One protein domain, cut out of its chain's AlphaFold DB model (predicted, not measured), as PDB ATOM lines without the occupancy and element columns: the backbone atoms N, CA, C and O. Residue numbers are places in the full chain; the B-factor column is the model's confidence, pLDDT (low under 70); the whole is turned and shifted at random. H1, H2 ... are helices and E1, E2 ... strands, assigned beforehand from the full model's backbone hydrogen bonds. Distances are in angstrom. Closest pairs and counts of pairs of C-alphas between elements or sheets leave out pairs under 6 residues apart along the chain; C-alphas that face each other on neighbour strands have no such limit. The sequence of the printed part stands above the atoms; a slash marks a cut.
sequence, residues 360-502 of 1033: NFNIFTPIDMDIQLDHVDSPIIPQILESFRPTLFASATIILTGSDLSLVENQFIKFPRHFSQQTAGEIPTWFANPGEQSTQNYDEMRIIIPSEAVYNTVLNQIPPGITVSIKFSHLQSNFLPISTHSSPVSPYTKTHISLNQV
ATOM      1  N   ASN A 360     161.249 197.547 282.570       63.25
ATOM      2  CA  ASN A 360     161.009 196.253 283.210       63.25
ATOM      3  C   ASN A 360     162.302 195.680 283.789       63.25
ATOM      4  O   ASN A 360     162.318 195.320 284.958       63.25
ATOM      5  N   PHE A 361     163.397 195.681 283.026       60.56
ATOM      6  CA  PHE A 361     164.717 195.275 283.496       60.56
ATOM      7  C   PHE A 361     165.043 195.979 284.820       60.56
ATOM      8  O   PHE A 361     165.217 195.301 285.825       60.56
ATOM      9  N   ASN A 362     164.967 197.312 284.884       63.41
ATOM     10  CA  ASN A 362     165.202 198.109 286.095       63.41
ATOM     11  C   ASN A 362     164.229 197.801 287.249       63.41
ATOM     12  O   ASN A 362     164.600 197.968 288.408       63.41
ATOM     13  N   ILE A 363     162.998 197.364 286.962       69.94
ATOM     14  CA  ILE A 363     162.029 196.933 287.984       69.94
ATOM     15  C   ILE A 363     162.450 195.591 288.594       69.94
ATOM     16  O   ILE A 363     162.373 195.428 289.812       69.94
ATOM     17  N   PHE A 364     162.905 194.646 287.766       69.50
ATOM     18  CA  PHE A 364     163.318 193.308 288.199       69.50
ATOM     19  C   PHE A 364     164.764 193.257 288.710       69.50
ATOM     20  O   PHE A 364     165.088 192.363 289.482       69.50
ATOM     21  N   THR A 365     165.615 194.225 288.346       65.81
ATOM     22  CA  THR A 365     167.042 194.212 288.703       65.81
ATOM     23  C   THR A 365     167.314 194.256 290.220       65.81
ATOM     24  O   THR A 365     168.126 193.499 290.740       65.81
ATOM     25  N   PRO A 366     166.651 195.124 291.007       66.38
ATOM     26  CA  PRO A 366     166.913 195.227 292.440       66.38
ATOM     27  C   PRO A 366     166.160 194.162 293.254       66.38
ATOM     28  O   PRO A 366     165.862 194.398 294.428       66.38
ATOM     29  N   ILE A 367     165.717 193.066 292.635       72.00
ATOM     30  CA  ILE A 367     164.898 192.033 293.272       72.00
ATOM     31  C   ILE A 367     165.691 190.744 293.313       72.00
ATOM     32  O   ILE A 367     166.198 190.284 292.298       72.00
ATOM     33  N   ASP A 368     165.762 190.174 294.508       77.12
ATOM     34  CA  ASP A 368     166.355 188.871 294.729       77.12
ATOM     35  C   ASP A 368     165.522 187.810 293.995       77.12
ATOM     36  O   ASP A 368     164.332 187.646 294.274       77.12
ATOM     37  N   MET A 369     166.109 187.158 292.995       80.69
ATOM     38  CA  MET A 369     165.389 186.291 292.067       80.69
ATOM     39  C   MET A 369     165.935 184.872 292.131       80.69
ATOM     40  O   MET A 369     167.136 184.656 291.994       80.69
ATOM     41  N   ASP A 370     165.039 183.900 292.241       83.50
ATOM     42  CA  ASP A 370     165.361 182.500 292.004       83.50
ATOM     43  C   ASP A 370     164.738 182.051 290.681       83.50
ATOM     44  O   ASP A 370     163.569 182.339 290.403       83.50
ATOM     45  N   ILE A 371     165.500 181.297 289.890       83.69
ATOM     46  CA  ILE A 371     165.024 180.664 288.657       83.69
ATOM     47  C   ILE A 371     165.144 179.157 288.832       83.69
ATOM     48  O   ILE A 371     166.228 178.650 289.114       83.69
ATOM     49  N   GLN A 372     164.035 178.448 288.650       85.56
ATOM     50  CA  GLN A 372     163.982 176.993 288.638       85.56
ATOM     51  C   GLN A 372     163.589 176.506 287.245       85.56
ATOM     52  O   GLN A 372     162.585 176.944 286.685       85.56
ATOM     53  N   LEU A 373     164.397 175.605 286.699       84.94
ATOM     54  CA  LEU A 373     164.165 174.911 285.441       84.94
ATOM     55  C   LEU A 373     163.809 173.468 285.764       84.94
ATOM     56  O   LEU A 373     164.635 172.759 286.340       84.94
ATOM     57  N   ASP A 374     162.597 173.056 285.410       81.81
ATOM     58  CA  ASP A 374     162.113 171.699 285.644       81.81
ATOM     59  C   ASP A 374     162.163 170.853 284.373       81.81
ATOM     60  O   ASP A 374     161.818 171.329 283.290       81.81
ATOM     61  N   HIS A 375     162.538 169.579 284.539       81.06
ATOM     62  CA  HIS A 375     162.658 168.584 283.465       81.06
ATOM     63  C   HIS A 375     163.688 168.961 282.389       81.06
ATOM     64  O   HIS A 375     163.411 168.927 281.192       81.06
ATOM     65  N   VAL A 376     164.893 169.327 282.826       78.56
ATOM     66  CA  VAL A 376     166.022 169.646 281.954       78.56
ATOM     67  C   VAL A 376     166.670 168.364 281.432       78.56
ATOM     68  O   VAL A 376     167.084 167.502 282.209       78.56
ATOM     69  N   ASP A 377     166.821 168.266 280.113       76.31
ATOM     70  CA  ASP A 377     167.528 167.156 279.476       76.31
ATOM     71  C   ASP A 377     169.028 167.190 279.811       76.31
ATOM     72  O   ASP A 377     169.696 168.213 279.632       76.31
ATOM     73  N   SER A 378     169.584 166.048 280.233       73.62
ATOM     74  CA  SER A 378     170.998 165.933 280.630       73.62
ATOM     75  C   SER A 378     172.004 166.525 279.623       73.62
ATOM     76  O   SER A 378     172.888 167.265 280.063       73.62
ATOM     77  N   PRO A 379     171.882 166.298 278.296       74.06
ATOM     78  CA  PRO A 379     172.832 166.841 277.318       74.06
ATOM     79  C   PRO A 379     172.858 168.374 277.243       74.06
ATOM     80  O   PRO A 379     173.826 168.955 276.752       74.06
ATOM     81  N   ILE A 380     171.791 169.030 277.704       74.25
ATOM     82  CA  ILE A 380     171.574 170.471 277.566       74.25
ATOM     83  C   ILE A 380     172.031 171.230 278.824       74.25
ATOM     84  O   ILE A 380     172.417 172.397 278.738       74.25
ATOM     85  N   ILE A 381     172.086 170.558 279.980       75.56
ATOM     86  CA  ILE A 381     172.548 171.125 281.261       75.56
ATOM     87  C   ILE A 381     173.844 171.941 281.132       75.56
ATOM     88  O   ILE A 381     173.879 173.054 281.656       75.56
ATOM     89  N   PRO A 382     174.896 171.480 280.428       75.31
ATOM     90  CA  PRO A 382     176.158 172.217 280.369       75.31
ATOM     91  C   PRO A 382     176.013 173.540 279.617       75.31
ATOM     92  O   PRO A 382     176.613 174.537 280.003       75.31
ATOM     93  N   GLN A 383     175.168 173.573 278.582       73.88
ATOM     94  CA  GLN A 383     174.869 174.788 277.819       73.88
ATOM     95  C   GLN A 383     174.069 175.786 278.663       73.88
ATOM     96  O   GLN A 383     174.329 176.990 278.615       73.88
ATOM     97  N   ILE A 384     173.122 175.286 279.464       75.12
ATOM     98  CA  ILE A 384     172.360 176.103 280.415       75.12
ATOM     99  C   ILE A 384     173.310 176.705 281.443       75.12
ATOM    100  O   ILE A 384     173.316 177.918 281.616       75.12
ATOM    101  N   LEU A 385     174.150 175.888 282.083       75.75
ATOM    102  CA  LEU A 385     175.116 176.376 283.061       75.75
ATOM    103  C   LEU A 385     176.055 177.413 282.454       75.75
ATOM    104  O   LEU A 385     176.172 178.499 283.009       75.75
ATOM    105  N   GLU A 386     176.640 177.146 281.287       73.44
ATOM    106  CA  GLU A 386     177.524 178.108 280.621       73.44
ATOM    107  C   GLU A 386     176.808 179.436 280.313       73.44
ATOM    108  O   GLU A 386     177.396 180.505 280.458       73.44
ATOM    109  N   SER A 387     175.509 179.396 279.995       70.12
ATOM    110  CA  SER A 387     174.695 180.604 279.781       70.12
ATOM    111  C   SER A 387     174.492 181.436 281.056       70.12
ATOM    112  O   SER A 387     174.320 182.651 280.971       70.12
ATOM    113  N   PHE A 388     174.532 180.803 282.234       72.00
ATOM    114  CA  PHE A 388     174.468 181.463 283.546       72.00
ATOM    115  C   PHE A 388     175.851 181.777 284.142       72.00
ATOM    116  O   PHE A 388     175.921 182.476 285.149       72.00
ATOM    117  N   ARG A 389     176.950 181.342 283.505       72.50
ATOM    118  CA  ARG A 389     178.340 181.650 283.898       72.50
ATOM    119  C   ARG A 389     178.639 183.120 284.178       72.50
ATOM    120  O   ARG A 389     179.275 183.404 285.191       72.50
ATOM    121  N   PRO A 390     178.203 184.065 283.330       65.00
ATOM    122  CA  PRO A 390     178.411 185.488 283.588       65.00
ATOM    123  C   PRO A 390     177.496 186.058 284.684       65.00
ATOM    124  O   PRO A 390     177.673 187.209 285.079       65.00
ATOM    125  N   THR A 391     176.520 185.291 285.179       67.25
ATOM    126  CA  THR A 391     175.571 185.733 286.202       67.25
ATOM    127  C   THR A 391     176.066 185.359 287.600       67.25
ATOM    128  O   THR A 391     176.406 184.211 287.878       67.25
ATOM    129  N   LEU A 392     176.064 186.324 288.523       67.94
ATOM    130  CA  LEU A 392     176.353 186.056 289.932       67.94
ATOM    131  C   LEU A 392     175.110 185.451 290.600       67.94
ATOM    132  O   LEU A 392     174.065 186.098 290.676       67.94
ATOM    133  N   PHE A 393     175.230 184.223 291.100       76.50
ATOM    134  CA  PHE A 393     174.245 183.578 291.973       76.50
ATOM    135  C   PHE A 393     174.939 182.975 293.200       76.50
ATOM    136  O   PHE A 393     176.145 182.720 293.174       76.50
ATOM    137  N   ALA A 394     174.199 182.751 294.289       79.56
ATOM    138  CA  ALA A 394     174.777 182.247 295.539       79.56
ATOM    139  C   ALA A 394     175.006 180.727 295.506       79.56
ATOM    140  O   ALA A 394     176.051 180.228 295.919       79.56
ATOM    141  N   SER A 395     174.022 179.977 295.009       82.06
ATOM    142  CA  SER A 395     174.113 178.524 294.858       82.06
ATOM    143  C   SER A 395     173.173 178.010 293.769       82.06
ATOM    144  O   SER A 395     172.147 178.630 293.472       82.06
ATOM    145  N   ALA A 396     173.523 176.864 293.191       83.81
ATOM    146  CA  ALA A 396     172.634 176.074 292.357       83.81
ATOM    147  C   ALA A 396     172.207 174.827 293.135       83.81
ATOM    148  O   ALA A 396     173.037 174.068 293.631       83.81
ATOM    149  N   THR A 397     170.902 174.619 293.251       84.62
ATOM    150  CA  THR A 397     170.332 173.383 293.785       84.62
ATOM    151  C   THR A 397     169.936 172.493 292.617       84.62
ATOM    152  O   THR A 397     169.121 172.894 291.791       84.62
ATOM    153  N   ILE A 398     170.506 171.297 292.552       84.31
ATOM    154  CA  ILE A 398     170.199 170.290 291.538       84.31
ATOM    155  C   ILE A 398     169.331 169.224 292.190       84.31
ATOM    156  O   ILE A 398     169.675 168.701 293.248       84.31
ATOM    157  N   ILE A 399     168.199 168.927 291.569       84.94
ATOM    158  CA  ILE A 399     167.256 167.907 292.008       84.94
ATOM    159  C   ILE A 399     167.240 166.821 290.938       84.94
ATOM    160  O   ILE A 399     166.934 167.089 289.778       84.94
ATOM    161  N   LEU A 400     167.599 165.606 291.331       84.56
ATOM    162  CA  LEU A 400     167.611 164.415 290.493       84.56
ATOM    163  C   LEU A 400     166.464 163.510 290.930       84.56
ATOM    164  O   LEU A 400     166.304 163.249 292.118       84.56
ATOM    165  N   THR A 401     165.683 163.026 289.973       82.19
ATOM    166  CA  THR A 401     164.553 162.116 290.209       82.19
ATOM    167  C   THR A 401     164.642 160.957 289.225       82.19
ATOM    168  O   THR A 401     164.874 161.179 288.040       82.19
ATOM    169  N   GLY A 402     164.517 159.716 289.691       77.31
ATOM    170  CA  GLY A 402     164.664 158.550 288.819       77.31
ATOM    171  C   GLY A 402     164.783 157.235 289.578       77.31
ATOM    172  O   GLY A 402     164.998 157.223 290.784       77.31
ATOM    173  N   SER A 403     164.656 156.123 288.853       67.25
ATOM    174  CA  SER A 403     164.584 154.776 289.432       67.25
ATOM    175  C   SER A 403     165.912 154.230 289.974       67.25
ATOM    176  O   SER A 403     165.895 153.237 290.691       67.25
ATOM    177  N   ASP A 404     167.054 154.825 289.613       75.56
ATOM    178  CA  ASP A 404     168.371 154.397 290.099       75.56
ATOM    179  C   ASP A 404     169.334 155.586 290.258       75.56
ATOM    180  O   ASP A 404     170.155 155.897 289.390       75.56
ATOM    181  N   LEU A 405     169.213 156.287 291.389       77.69
ATOM    182  CA  LEU A 405     170.060 157.439 291.727       77.69
ATOM    183  C   LEU A 405     171.488 157.035 292.143       77.69
ATOM    184  O   LEU A 405     172.385 157.883 292.165       77.69
ATOM    185  N   SER A 406     171.729 155.744 292.409       73.88
ATOM    186  CA  SER A 406     173.044 155.230 292.819       73.88
ATOM    187  C   SER A 406     174.115 155.414 291.736       73.88
ATOM    188  O   SER A 406     175.284 155.663 292.037       73.88
ATOM    189  N   LEU A 407     173.699 155.405 290.464       73.50
ATOM    190  CA  LEU A 407     174.566 155.594 289.297       73.50
ATOM    191  C   LEU A 407     175.228 156.980 289.246       73.50
ATOM    192  O   LEU A 407     176.291 157.137 288.642       73.50
ATOM    193  N   VAL A 408     174.615 157.984 289.877       76.50
ATOM    194  CA  VAL A 408     175.080 159.382 289.849       76.50
ATOM    195  C   VAL A 408     175.602 159.848 291.204       76.50
ATOM    196  O   VAL A 408     176.330 160.835 291.279       76.50
ATOM    197  N   GLU A 409     175.290 159.125 292.279       76.81
ATOM    198  CA  GLU A 409     175.627 159.510 293.647       76.81
ATOM    199  C   GLU A 409     177.122 159.816 293.835       76.81
ATOM    200  O   GLU A 409     177.488 160.845 294.421       76.81
ATOM    201  N   ASN A 410     177.981 158.923 293.335       75.88
ATOM    202  CA  ASN A 410     179.432 159.010 293.494       75.88
ATOM    203  C   ASN A 410     180.021 160.264 292.834       75.88
ATOM    204  O   ASN A 410     181.058 160.765 293.270       75.88
ATOM    205  N   GLN A 411     179.343 160.811 291.820       74.69
ATOM    206  CA  GLN A 411     179.780 162.015 291.114       74.69
ATOM    207  C   GLN A 411     179.632 163.274 291.987       74.69
ATOM    208  O   GLN A 411     180.393 164.229 291.828       74.69
ATOM    209  N   PHE A 412     178.712 163.263 292.961       78.00
ATOM    210  CA  PHE A 412     178.397 164.415 293.815       78.00
ATOM    211  C   PHE A 412     178.833 164.251 295.271       78.00
ATOM    212  O   PHE A 412     178.456 165.061 296.114       78.00
ATOM    213  N   ILE A 413     179.648 163.240 295.590       79.56
ATOM    214  CA  ILE A 413     180.045 162.919 296.974       79.56
ATOM    215  C   ILE A 413     180.712 164.086 297.720       79.56
ATOM    216  O   ILE A 413     180.681 164.149 298.946       79.56
ATOM    217  N   LYS A 414     181.294 165.032 296.975       81.19
ATOM    218  CA  LYS A 414     181.963 166.228 297.503       81.19
ATOM    219  C   LYS A 414     180.996 167.341 297.926       81.19
ATOM    220  O   LYS A 414     181.443 168.316 298.523       81.19
ATOM    221  N   PHE A 415     179.706 167.220 297.616       82.12
ATOM    222  CA  PHE A 415     178.694 168.235 297.895       82.12
ATOM    223  C   PHE A 415     177.696 167.762 298.961       82.12
ATOM    224  O   PHE A 415     177.508 166.556 299.147       82.12
ATOM    225  N   PRO A 416     177.025 168.687 299.669       80.81
ATOM    226  CA  PRO A 416     175.884 168.353 300.512       80.81
ATOM    227  C   PRO A 416     174.765 167.703 299.688       80.81
ATOM    228  O   PRO A 416     174.286 168.290 298.712       80.81
ATOM    229  N   ARG A 417     174.358 166.494 300.089       82.75
ATOM    230  CA  ARG A 417     173.330 165.686 299.422       82.75
ATOM    231  C   ARG A 417     172.226 165.324 300.405       82.75
ATOM    232  O   ARG A 417     172.496 164.863 301.517       82.75
ATOM    233  N   HIS A 418     170.990 165.492 299.963       82.94
ATOM    234  CA  HIS A 418     169.798 165.063 300.676       82.94
ATOM    235  C   HIS A 418     169.034 164.077 299.800       82.94
ATOM    236  O   HIS A 418     168.836 164.342 298.620       82.94
ATOM    237  N   PHE A 419     168.610 162.957 300.370       81.25
ATOM    238  CA  PHE A 419     167.902 161.897 299.657       81.25
ATOM    239  C   PHE A 419     166.497 161.758 300.200       81.25
ATOM    240  O   PHE A 419     166.314 161.820 301.408       81.25
ATOM    241  N   SER A 420     165.531 161.551 299.324       80.88
ATOM    242  CA  SER A 420     164.124 161.430 299.656       80.88
ATOM    243  C   SER A 420     163.634 160.035 299.297       80.88
ATOM    244  O   SER A 420     163.863 159.571 298.181       80.88
ATOM    245  N   GLN A 421     162.971 159.366 300.236       74.56
ATOM    246  CA  GLN A 421     162.304 158.085 300.000       74.56
ATOM    247  C   GLN A 421     160.797 158.275 300.138       74.56
ATOM    248  O   GLN A 421     160.329 158.705 301.194       74.56
ATOM    249  N   GLN A 422     160.045 157.949 299.091       63.56
ATOM    250  CA  GLN A 422     158.601 158.083 299.003       63.56
ATOM    251  C   GLN A 422     157.943 156.698 299.038       63.56
ATOM    252  O   GLN A 422     157.756 156.019 298.033       63.56
ATOM    253  N   THR A 423     157.544 156.262 300.230       55.88
ATOM    254  CA  THR A 423     156.738 155.045 300.392       55.88
ATOM    255  C   THR A 423     155.281 155.341 300.019       55.88
ATOM    256  O   THR A 423     154.767 156.419 300.321       55.88
ATOM    257  N   ALA A 424     154.592 154.415 299.343       42.31
ATOM    258  CA  ALA A 424     153.212 154.624 298.897       42.31
ATOM    259  C   ALA A 424     152.288 155.013 300.071       42.31
ATOM    260  O   ALA A 424     152.040 154.212 300.969       42.31
ATOM    261  N   GLY A 425     151.776 156.248 300.051       40.78
ATOM    262  CA  GLY A 425     150.906 156.792 301.102       40.78
ATOM    263  C   GLY A 425     151.621 157.502 302.262       40.78
ATOM    264  O   GLY A 425     150.941 158.001 303.157       40.78
ATOM    265  N   GLU A 426     152.954 157.604 302.250       39.25
ATOM    266  CA  GLU A 426     153.742 158.299 303.278       39.25
ATOM    267  C   GLU A 426     154.495 159.525 302.725       39.25
ATOM    268  O   GLU A 426     154.695 159.687 301.519       39.25
ATOM    269  N   ILE A 427     154.851 160.452 303.621       41.25
ATOM    270  CA  ILE A 427     155.556 161.698 303.281       41.25
ATOM    271  C   ILE A 427     157.011 161.356 302.931       41.25
ATOM    272  O   ILE A 427     157.623 160.596 303.683       41.25
ATOM    273  N   PRO A 428     157.589 161.952 301.871       50.59
ATOM    274  CA  PRO A 428     158.983 161.722 301.533       50.59
ATOM    275  C   PRO A 428     159.902 162.112 302.697       50.59
ATOM    276  O   PRO A 428     159.929 163.269 303.125       50.59
ATOM    277  N   THR A 429     160.625 161.144 303.255       63.34
ATOM    278  CA  THR A 429     161.589 161.398 304.333       63.34
ATOM    279  C   THR A 429     162.940 161.759 303.744       63.34
ATOM    280  O   THR A 429     163.494 160.974 302.975       63.34
ATOM    281  N   TRP A 430     163.470 162.924 304.133       67.88
ATOM    282  CA  TRP A 430     164.765 163.416 303.672       67.88
ATOM    283  C   TRP A 430     165.906 162.994 304.602       67.88
ATOM    284  O   TRP A 430     165.902 163.307 305.792       67.88
ATOM    285  N   PHE A 431     166.922 162.345 304.047       75.44
ATOM    286  CA  PHE A 431     168.125 161.906 304.745       75.44
ATOM    287  C   PHE A 431     169.331 162.684 304.226       75.44
ATOM    288  O   PHE A 431     169.622 162.678 303.030       75.44
ATOM    289  N   ALA A 432     170.040 163.372 305.119       75.81
ATOM    290  CA  ALA A 432     171.311 164.002 304.781       75.81
ATOM    291  C   ALA A 432     172.413 162.932 304.780       75.81
ATOM    292  O   ALA A 432     172.672 162.350 305.828       75.81
ATOM    293  N   ASN A 433     173.052 162.696 303.627       70.44
ATOM    294  CA  ASN A 433     174.174 161.755 303.463       70.44
ATOM    295  C   ASN A 433     173.990 160.405 304.208       70.44
ATOM    296  O   ASN A 433     174.696 160.165 305.187       70.44
ATOM    297  N   PRO A 434     173.081 159.517 303.763       60.59
ATOM    298  CA  PRO A 434     172.671 158.308 304.496       60.59
ATOM    299  C   PRO A 434     173.754 157.225 304.746       60.59
ATOM    300  O   PRO A 434     173.438 156.157 305.266       60.59
ATOM    301  N   GLY A 435     175.039 157.477 304.472       61.88
ATOM    302  CA  GLY A 435     176.126 156.503 304.659       61.88
ATOM    303  C   GLY A 435     176.084 155.358 303.635       61.88
ATOM    304  O   GLY A 435     175.496 155.516 302.575       61.88
ATOM    305  N   GLU A 436     176.691 154.203 303.942       52.72
ATOM    306  CA  GLU A 436     176.745 152.998 303.073       52.72
ATOM    307  C   GLU A 436     175.377 152.324 302.810       52.72
ATOM    308  O   GLU A 436     175.314 151.231 302.244       52.72
ATOM    309  N   GLN A 437     174.259 152.929 303.227       54.44
ATOM    310  CA  GLN A 437     172.935 152.400 302.912       54.44
ATOM    311  C   GLN A 437     172.645 152.574 301.416       54.44
ATOM    312  O   GLN A 437     172.746 153.673 300.880       54.44
ATOM    313  N   SER A 438     172.291 151.466 300.756       55.59
ATOM    314  CA  SER A 438     172.022 151.396 299.315       55.59
ATOM    315  C   SER A 438     171.097 152.522 298.848       55.59
ATOM    316  O   SER A 438     169.926 152.583 299.234       55.59
ATOM    317  N   THR A 439     171.605 153.382 297.964       57.78
ATOM    318  CA  THR A 439     170.848 154.472 297.338       57.78
ATOM    319  C   THR A 439     169.807 154.012 296.316       57.78
ATOM    320  O   THR A 439     169.111 154.842 295.738       57.78
ATOM    321  N   GLN A 440     169.626 152.697 296.156       59.62
ATOM    322  CA  GLN A 440     168.606 152.083 295.298       59.62
ATOM    323  C   GLN A 440     167.166 152.293 295.794       59.62
ATOM    324  O   GLN A 440     166.227 151.989 295.068       59.62
ATOM    325  N   ASN A 441     166.978 152.798 297.017       66.56
ATOM    326  CA  ASN A 441     165.662 152.955 297.644       66.56
ATOM    327  C   ASN A 441     165.165 154.412 297.713       66.56
ATOM    328  O   ASN A 441     164.171 154.664 298.394       66.56
ATOM    329  N   TYR A 442     165.851 155.366 297.076       75.69
ATOM    330  CA  TYR A 442     165.470 156.782 297.093       75.69
ATOM    331  C   TYR A 442     164.906 157.221 295.741       75.69
ATOM    332  O   TYR A 442     165.468 156.896 294.700       75.69
ATOM    333  N   ASP A 443     163.832 158.005 295.778       78.38
ATOM    334  CA  ASP A 443     163.126 158.497 294.590       78.38
ATOM    335  C   ASP A 443     163.661 159.856 294.113       78.38
ATOM    336  O   ASP A 443     163.596 160.184 292.924       78.38
ATOM    337  N   GLU A 444     164.203 160.660 295.035       83.31
ATOM    338  CA  GLU A 444     164.727 161.999 294.752       83.31
ATOM    339  C   GLU A 444     166.045 162.254 295.500       83.31
ATOM    340  O   GLU A 444     166.217 161.884 296.662       83.31
ATOM    341  N   MET A 445     166.982 162.931 294.840       84.19
ATOM    342  CA  MET A 445     168.255 163.377 295.401       84.19
ATOM    343  C   MET A 445     168.433 164.871 295.132       84.19
ATOM    344  O   MET A 445     168.431 165.317 293.989       84.19
ATOM    345  N   ARG A 446     168.637 165.652 296.193       84.69
ATOM    346  CA  ARG A 446     168.903 167.090 296.141       84.69
ATOM    347  C   ARG A 446     170.359 167.369 296.480       84.69
ATOM    348  O   ARG A 446     170.851 166.948 297.524       84.69
ATOM    349  N   ILE A 447     171.022 168.138 295.627       83.88
ATOM    350  CA  ILE A 447     172.427 168.520 295.748       83.88
ATOM    351  C   ILE A 447     172.506 170.042 295.767       83.88
ATOM    352  O   ILE A 447     171.940 170.698 294.894       83.88
ATOM    353  N   ILE A 448     173.212 170.613 296.740       83.06
ATOM    354  CA  ILE A 448     173.438 172.062 296.809       83.06
ATOM    355  C   ILE A 448     174.887 172.340 296.419       83.06
ATOM    356  O   ILE A 448     175.812 171.895 297.098       83.06
ATOM    357  N   ILE A 449     175.082 173.082 295.330       83.19
ATOM    358  CA  ILE A 449     176.400 173.383 294.772       83.19
ATOM    359  C   ILE A 449     176.658 174.897 294.860       83.19
ATOM    360  O   ILE A 449     175.865 175.684 294.332       83.19
ATOM    361  N   PRO A 450     177.751 175.338 295.509       81.31
ATOM    362  CA  PRO A 450     178.175 176.740 295.492       81.31
ATOM    363  C   PRO A 450     178.516 177.192 294.071       81.31
ATOM    364  O   PRO A 450     179.096 176.415 293.312       81.31
ATOM    365  N   SER A 451     178.215 178.441 293.714       75.06
ATOM    366  CA  SER A 451     178.362 178.953 292.340       75.06
ATOM    367  C   SER A 451     179.743 178.735 291.712       75.06
ATOM    368  O   SER A 451     179.824 178.333 290.554       75.06
ATOM    369  N   GLU A 452     180.820 178.890 292.482       72.62
ATOM    370  CA  GLU A 452     182.202 178.663 292.025       72.62
ATOM    371  C   GLU A 452     182.479 177.208 291.606       72.62
ATOM    372  O   GLU A 452     183.317 176.945 290.741       72.62
ATOM    373  N   ALA A 453     181.762 176.247 292.196       74.19
ATOM    374  CA  ALA A 453     181.937 174.822 291.936       74.19
ATOM    375  C   ALA A 453     180.999 174.284 290.841       74.19
ATOM    376  O   ALA A 453     181.292 173.239 290.256       74.19
ATOM    377  N   VAL A 454     179.903 174.990 290.527       73.69
ATOM    378  CA  VAL A 454     178.880 174.544 289.557       73.69
ATOM    379  C   VAL A 454     179.483 174.257 288.182       73.69
ATOM    380  O   VAL A 454     179.229 173.198 287.617       73.69
ATOM    381  N   TYR A 455     180.345 175.143 287.677       70.50
ATOM    382  CA  TYR A 455     180.940 175.025 286.334       70.50
ATOM    383  C   TYR A 455     181.993 173.923 286.208       70.50
ATOM    384  O   TYR A 455     182.307 173.489 285.104       70.50
ATOM    385  N   ASN A 456     182.531 173.461 287.336       67.56
ATOM    386  CA  ASN A 456     183.533 172.399 287.389       67.56
ATOM    387  C   ASN A 456     182.914 171.034 287.729       67.56
ATOM    388  O   ASN A 456     183.632 170.046 287.880       67.56
ATOM    389  N   THR A 457     181.589 170.975 287.891       65.81
ATOM    390  CA  THR A 457     180.885 169.744 288.246       65.81
ATOM    391  C   THR A 457     180.579 168.925 286.992       65.81
ATOM    392  O   THR A 457     180.140 169.460 285.975       65.81
ATOM    393  N   VAL A 458     180.795 167.608 287.054       61.50
ATOM    394  CA  VAL A 458     180.596 166.683 285.925       61.50
ATOM    395  C   VAL A 458     179.104 166.376 285.748       61.50
ATOM    396  O   VAL A 458     178.634 165.299 286.082       61.50
ATOM    397  N   LEU A 459     178.333 167.335 285.232       65.75
ATOM    398  CA  LEU A 459     176.897 167.153 284.956       65.75
ATOM    399  C   LEU A 459     176.614 166.478 283.603       65.75
ATOM    400  O   LEU A 459     175.480 166.109 283.311       65.75
ATOM    401  N   ASN A 460     177.654 166.259 282.798       61.41
ATOM    402  CA  ASN A 460     177.567 165.687 281.449       61.41
ATOM    403  C   ASN A 460     177.395 164.154 281.453       61.41
ATOM    404  O   ASN A 460     177.383 163.545 280.387       61.41
ATOM    405  N   GLN A 461     177.339 163.522 282.630       67.25
ATOM    406  CA  GLN A 461     177.351 162.064 282.803       67.25
ATOM    407  C   GLN A 461     176.100 161.539 283.522       67.25
ATOM    408  O   GLN A 461     176.147 160.471 284.130       67.25
ATOM    409  N   ILE A 462     174.986 162.281 283.473       76.06
ATOM    410  CA  ILE A 462     173.718 161.815 284.044       76.06
ATOM    411  C   ILE A 462     173.114 160.762 283.092       76.06
ATOM    412  O   ILE A 462     172.903 161.060 281.914       76.06
ATOM    413  N   PRO A 463     172.849 159.529 283.564       75.88
ATOM    414  CA  PRO A 463     172.249 158.476 282.751       75.88
ATOM    415  C   PRO A 463     170.876 158.862 282.170       75.88
ATOM    416  O   PRO A 463     170.110 159.584 282.818       75.88
ATOM    417  N   PRO A 464     170.507 158.335 280.987       69.56
ATOM    418  CA  PRO A 464     169.145 158.460 280.476       69.56
ATOM    419  C   PRO A 464     168.146 157.797 281.440       69.56
ATOM    420  O   PRO A 464     168.401 156.708 281.947       69.56
ATOM    421  N   GLY A 465     167.005 158.451 281.680       69.69
ATOM    422  CA  GLY A 465     165.971 157.988 282.619       69.69
ATOM    423  C   GLY A 465     165.945 158.714 283.970       69.69
ATOM    424  O   GLY A 465     165.029 158.482 284.754       69.69
ATOM    425  N   ILE A 466     166.898 159.617 284.229       77.50
ATOM    426  CA  ILE A 466     166.890 160.508 285.398       77.50
ATOM    427  C   ILE A 466     166.439 161.902 284.961       77.50
ATOM    428  O   ILE A 466     167.055 162.526 284.097       77.50
ATOM    429  N   THR A 467     165.366 162.398 285.568       80.06
ATOM    430  CA  THR A 467     164.878 163.763 285.373       80.06
ATOM    431  C   THR A 467     165.635 164.736 286.266       80.06
ATOM    432  O   THR A 467     165.818 164.497 287.462       80.06
ATOM    433  N   VAL A 468     166.069 165.850 285.675       82.56
ATOM    434  CA  VAL A 468     166.881 166.865 286.351       82.56
ATOM    435  C   VAL A 468     166.108 168.173 286.449       82.56
ATOM    436  O   VAL A 468     165.602 168.677 285.449       82.56
ATOM    437  N   SER A 469     166.062 168.750 287.644       85.06
ATOM    438  CA  SER A 469     165.626 170.128 287.868       85.06
ATOM    439  C   SER A 469     166.770 170.944 288.459       85.06
ATOM    440  O   SER A 469     167.499 170.470 289.330       85.06
ATOM    441  N   ILE A 470     166.938 172.184 288.001       83.88
ATOM    442  CA  ILE A 470     168.012 173.078 288.451       83.88
ATOM    443  C   ILE A 470     167.387 174.366 288.971       83.88
ATOM    444  O   ILE A 470     166.701 175.066 288.231       83.88
ATOM    445  N   LYS A 471     167.653 174.703 290.235       85.81
ATOM    446  CA  LYS A 471     167.267 175.972 290.852       85.81
ATOM    447  C   LYS A 471     168.497 176.833 291.121       85.81
ATOM    448  O   LYS A 471     169.294 176.521 292.003       85.81
ATOM    449  N   PHE A 472     168.604 177.962 290.436       83.00
ATOM    450  CA  PHE A 472     169.561 179.022 290.744       83.00
ATOM    451  C   PHE A 472     168.960 179.934 291.807       83.00
ATOM    452  O   PHE A 472     167.869 180.470 291.605       83.00
ATOM    453  N   SER A 473     169.647 180.080 292.939       81.75
ATOM    454  CA  SER A 473     169.171 180.897 294.060       81.75
ATOM    455  C   SER A 473     169.965 182.194 294.178       81.75
ATOM    456  O   SER A 473     171.192 182.190 294.029       81.75
ATOM    457  N   HIS A 474     169.265 183.279 294.501       77.50
ATOM    458  CA  HIS A 474     169.828 184.619 294.665       77.50
ATOM    459  C   HIS A 474     170.567 185.155 293.429       77.50
ATOM    460  O   HIS A 474     171.722 185.581 293.508       77.50
ATOM    461  N   LEU A 475     169.916 185.106 292.263       72.44
ATOM    462  CA  LEU A 475     170.451 185.678 291.030       72.44
ATOM    463  C   LEU A 475     170.522 187.202 291.136       72.44
ATOM    464  O   LEU A 475     169.503 187.890 291.207       72.44
ATOM    465  N   GLN A 476     171.737 187.735 291.051       64.19
ATOM    466  CA  GLN A 476     171.950 189.152 290.803       64.19
ATOM    467  C   GLN A 476     171.781 189.404 289.302       64.19
ATOM    468  O   GLN A 476     172.657 189.145 288.480       64.19
ATOM    469  N   SER A 477     170.620 189.936 288.947       53.06
ATOM    470  CA  SER A 477     170.130 190.269 287.598       53.06
ATOM    471  C   SER A 477     171.019 191.173 286.728       53.06
ATOM    472  O   SER A 477     170.640 191.494 285.602       53.06
ATOM    473  N   ASN A 478     172.161 191.655 287.222       52.00
ATOM    474  CA  ASN A 478     172.995 192.614 286.496       52.00
ATOM    475  C   ASN A 478     173.636 192.026 285.226       52.00
ATOM    476  O   ASN A 478     174.078 192.796 284.374       52.00
ATOM    477  N   PHE A 479     173.646 190.699 285.059       49.25
ATOM    478  CA  PHE A 479     174.333 190.029 283.955       49.25
ATOM    479  C   PHE A 479     173.612 188.755 283.501       49.25
ATOM    480  O   PHE A 479     174.110 187.649 283.688       49.25
ATOM    481  N   LEU A 480     172.453 188.892 282.855       51.78
ATOM    482  CA  LEU A 480     171.958 187.853 281.944       51.78
ATOM    483  C   LEU A 480     172.307 188.265 280.508       51.78
ATOM    484  O   LEU A 480     171.486 188.896 279.838       51.78
ATOM    485  N   PRO A 481     173.512 187.948 280.001       46.16
ATOM    486  CA  PRO A 481     173.813 188.055 278.585       46.16
ATOM    487  C   PRO A 481     173.221 186.824 277.892       46.16
ATOM    488  O   PRO A 481     173.937 186.000 277.334       46.16
ATOM    489  N   ILE A 482     171.899 186.657 277.958       50.56
ATOM    490  CA  ILE A 482     171.245 185.649 277.127       50.56
ATOM    491  C   ILE A 482     171.239 186.241 275.721       50.56
ATOM    492  O   ILE A 482     170.416 187.106 275.406       50.56
ATOM    493  N   SER A 483     172.201 185.826 274.897       46.84
ATOM    494  CA  SER A 483     172.184 186.145 273.477       46.84
ATOM    495  C   SER A 483     170.875 185.609 272.890       46.84
ATOM    496  O   SER A 483     170.454 184.479 273.140       46.84
ATOM    497  N   THR A 484     170.178 186.442 272.127       46.69
ATOM    498  CA  THR A 484     168.854 186.148 271.556       46.69
ATOM    499  C   THR A 484     168.871 185.027 270.508       46.69
ATOM    500  O   THR A 484     167.826 184.702 269.949       46.69
ATOM    501  N   HIS A 485     170.032 184.427 270.228       41.12
ATOM    502  CA  HIS A 485     170.250 183.598 269.045       41.12
ATOM    503  C   HIS A 485     170.097 182.086 269.258       41.12
ATOM    504  O   HIS A 485     169.940 181.367 268.275       41.12
ATOM    505  N   SER A 486     170.015 181.590 270.495       49.44
ATOM    506  CA  SER A 486     169.634 180.194 270.757       49.44
ATOM    507  C   SER A 486     169.124 180.049 272.185       49.44
ATOM    508  O   SER A 486     169.889 180.225 273.127       49.44
ATOM    509  N   SER A 487     167.840 179.728 272.367       54.81
ATOM    510  CA  SER A 487     167.364 179.286 273.681       54.81
ATOM    511  C   SER A 487     168.093 177.982 274.016       54.81
ATOM    512  O   SER A 487     167.927 177.016 273.272       54.81
ATOM    513  N   PRO A 488     168.888 177.926 275.099       54.03
ATOM    514  CA  PRO A 488     169.551 176.697 275.512       54.03
ATOM    515  C   PRO A 488     168.561 175.756 276.207       54.03
ATOM    516  O   PRO A 488     168.978 174.852 276.905       54.03
ATOM    517  N   VAL A 489     167.251 175.994 276.110       62.53
ATOM    518  CA  VAL A 489     166.225 175.319 276.897       62.53
ATOM    519  C   VAL A 489     165.153 174.811 275.939       62.53
ATOM    520  O   VAL A 489     164.625 175.562 275.120       62.53
ATOM    521  N   SER A 490     164.843 173.518 276.019       62.09
ATOM    522  CA  SER A 490     163.776 172.902 275.225       62.09
ATOM    523  C   SER A 490     162.434 173.600 275.506       62.09
ATOM    524  O   SER A 490     162.175 173.917 276.671       62.09
ATOM    525  N   PRO A 491     161.547 173.802 274.508       58.34
ATOM    526  CA  PRO A 491     160.223 174.405 274.715       58.34
ATOM    527  C   PRO A 491     159.332 173.630 275.703       58.34
ATOM    528  O   PRO A 491     158.330 174.166 276.165       58.34
ATOM    529  N   TYR A 492     159.691 172.386 276.034       57.88
ATOM    530  CA  TYR A 492     159.000 171.562 277.029       57.88
ATOM    531  C   TYR A 492     159.489 171.789 278.471       57.88
ATOM    532  O   TYR A 492     158.848 171.319 279.409       57.88
ATOM    533  N   THR A 493     160.594 172.516 278.661       68.25
ATOM    534  CA  THR A 493     161.143 172.818 279.990       68.25
ATOM    535  C   THR A 493     160.284 173.882 280.655       68.25
ATOM    536  O   THR A 493     160.094 174.979 280.119       68.25
ATOM    537  N   LYS A 494     159.785 173.586 281.850       74.50
ATOM    538  CA  LYS A 494     158.978 174.541 282.608       74.50
ATOM    539  C   LYS A 494     159.892 175.439 283.423       74.50
ATOM    540  O   LYS A 494     160.711 174.953 284.200       74.50
ATOM    541  N   THR A 495     159.748 176.751 283.247       77.50
ATOM    542  CA  THR A 495     160.510 177.727 284.031       77.50
ATOM    543  C   THR A 495     159.632 178.315 285.127       77.50
ATOM    544  O   THR A 495     158.560 178.863 284.872       77.50
ATOM    545  N   HIS A 496     160.097 178.224 286.367       82.19
ATOM    546  CA  HIS A 496     159.470 178.839 287.528       82.19
ATOM    547  C   HIS A 496     160.366 179.963 288.042       82.19
ATOM    548  O   HIS A 496     161.577 179.801 288.169       82.19
ATOM    549  N   ILE A 497     159.767 181.109 288.356       82.12
ATOM    550  CA  ILE A 497     160.492 182.269 288.882       82.12
ATOM    551  C   ILE A 497     159.941 182.579 290.253       82.12
ATOM    552  O   ILE A 497     158.728 182.693 290.424       82.12
ATOM    553  N   SER A 498     160.831 182.746 291.218       84.06
ATOM    554  CA  SER A 498     160.471 183.257 292.533       84.06
ATOM    555  C   SER A 498     161.150 184.600 292.728       84.06
ATOM    556  O   SER A 498     162.369 184.703 292.686       84.06
ATOM    557  N   LEU A 499     160.350 185.642 292.904       84.06
ATOM    558  CA  LEU A 499     160.820 186.961 293.289       84.06
ATOM    559  C   LEU A 499     160.758 187.020 294.807       84.06
ATOM    560  O   LEU A 499     159.670 187.047 295.386       84.06
ATOM    561  N   ASN A 500     161.916 186.984 295.446       81.12
ATOM    562  CA  ASN A 500     162.044 187.018 296.890       81.12
ATOM    563  C   ASN A 500     161.962 188.464 297.394       81.12
ATOM    564  O   ASN A 500     162.352 189.420 296.717       81.12
ATOM    565  N   GLN A 501     161.430 188.625 298.606       77.75
ATOM    566  CA  GLN A 501     161.381 189.902 299.323       77.75
ATOM    567  C   GLN A 501     160.669 191.044 298.557       77.75
ATOM    568  O   GLN A 501     161.125 192.194 298.528       77.75
ATOM    569  N   VAL A 502     159.526 190.758 297.925       78.88
ATOM    570  CA  VAL A 502     158.831 191.755 297.093       78.88
ATOM    571  C   VAL A 502     158.043 192.741 297.959       78.88
ATOM    572  O   VAL A 502     157.063 192.395 298.618       78.88
TER     573      VAL A 502
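AT A GLANCE: This is residues 360 to 502 of the 1033 residues of an uncharacterized protein of Folsomia candida (UniProt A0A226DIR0). One twisted antiparallel sheet of seven strands, curled like part of a barrel, forms a wall, with the short helices H2, H3 and H4 over one face and no named helix over the other. H1 lies off the sheet at one end of the long axis, and the hairpin E3 and E4 lies toward the other. The 143 printed residues hold four named helices and seven named strands, in the order H1 E1 H2 E2 H3 E3 E4 E5 H4 E6 E7, class mixed; across the sheet the order is E4 E3 E5 E2 E6 E1 E7. The whole is compact, with a radius of gyration of the C-alphas of 16.0 A, yet elongated, spanning 49 by 31 by 28 A.

HOW THE PARTS SIT: Inner strand E2, residues 395 to 401, is antiparallel to E6, residues 467 to 475, at 164 degrees, with N 397 and O 471 2.8 A apart. E6 is antiparallel to E1, residues 368 to 376, with N 373 and O 470 at 2.8 A. Beside E1 is edge strand E7, residues 494 to 500, with N 372 and O 496 at 2.8 A. On the other side of E2 is E5, residues 444 to 450, with N 398 and O 447 at 2.8 A. Next come E3, residues 417 to 421, with N 418 and O 446 at 2.8 A, and edge strand E4, residues 429 to 432, with N 431 and O 419 at 2.8 A. H2, residues 381 to 388, is over E6 at a height over the sheet of 9.9 A, and runs along it at 12 degrees on the local plane. H3, residues 406 to 412, is over E5 on the same face, at a height of 9.3 A. H4, residues 451 to 454, is on that face too, over none of the strands, but only just, with 2 C-alphas falling on E5 and 2 on E2. Three split strand-helix-strand units, each with another strand between its two like-running strands, have right-handed crossovers: E1, H2, E2; E2, H3, E3; E5, H4, E6. In H1, residues 360 to 364, and in H2 every O i to N i+4 pair is within hydrogen-bond range; H3 has 0 of 3, but 3 of 4 O i to N i+3 pairs, and H4 is too short for an i+4 pair.

IN THESE COORDINATES: H1 begins at C-alpha 360, (161.009, 196.253, 283.210). E6 is 23.3 A long, E1 23.1 A, E5 20.0 A, E2 19.6 A and E7 19.2 A. E7 ends at C-alpha 500, (162.044, 187.018, 296.890).

THE WHOLE: The two C-alphas farthest apart, those of Asn 360 and Glu 436, are 50.1 A apart. The printed part has no cut; the links E4 to E5, H4 to E6 and E6 to E7 are long. Mean pLDDT of the printed part is 71.1, and 54 residues are under 70, among them 422 to 430 and 476 to 493.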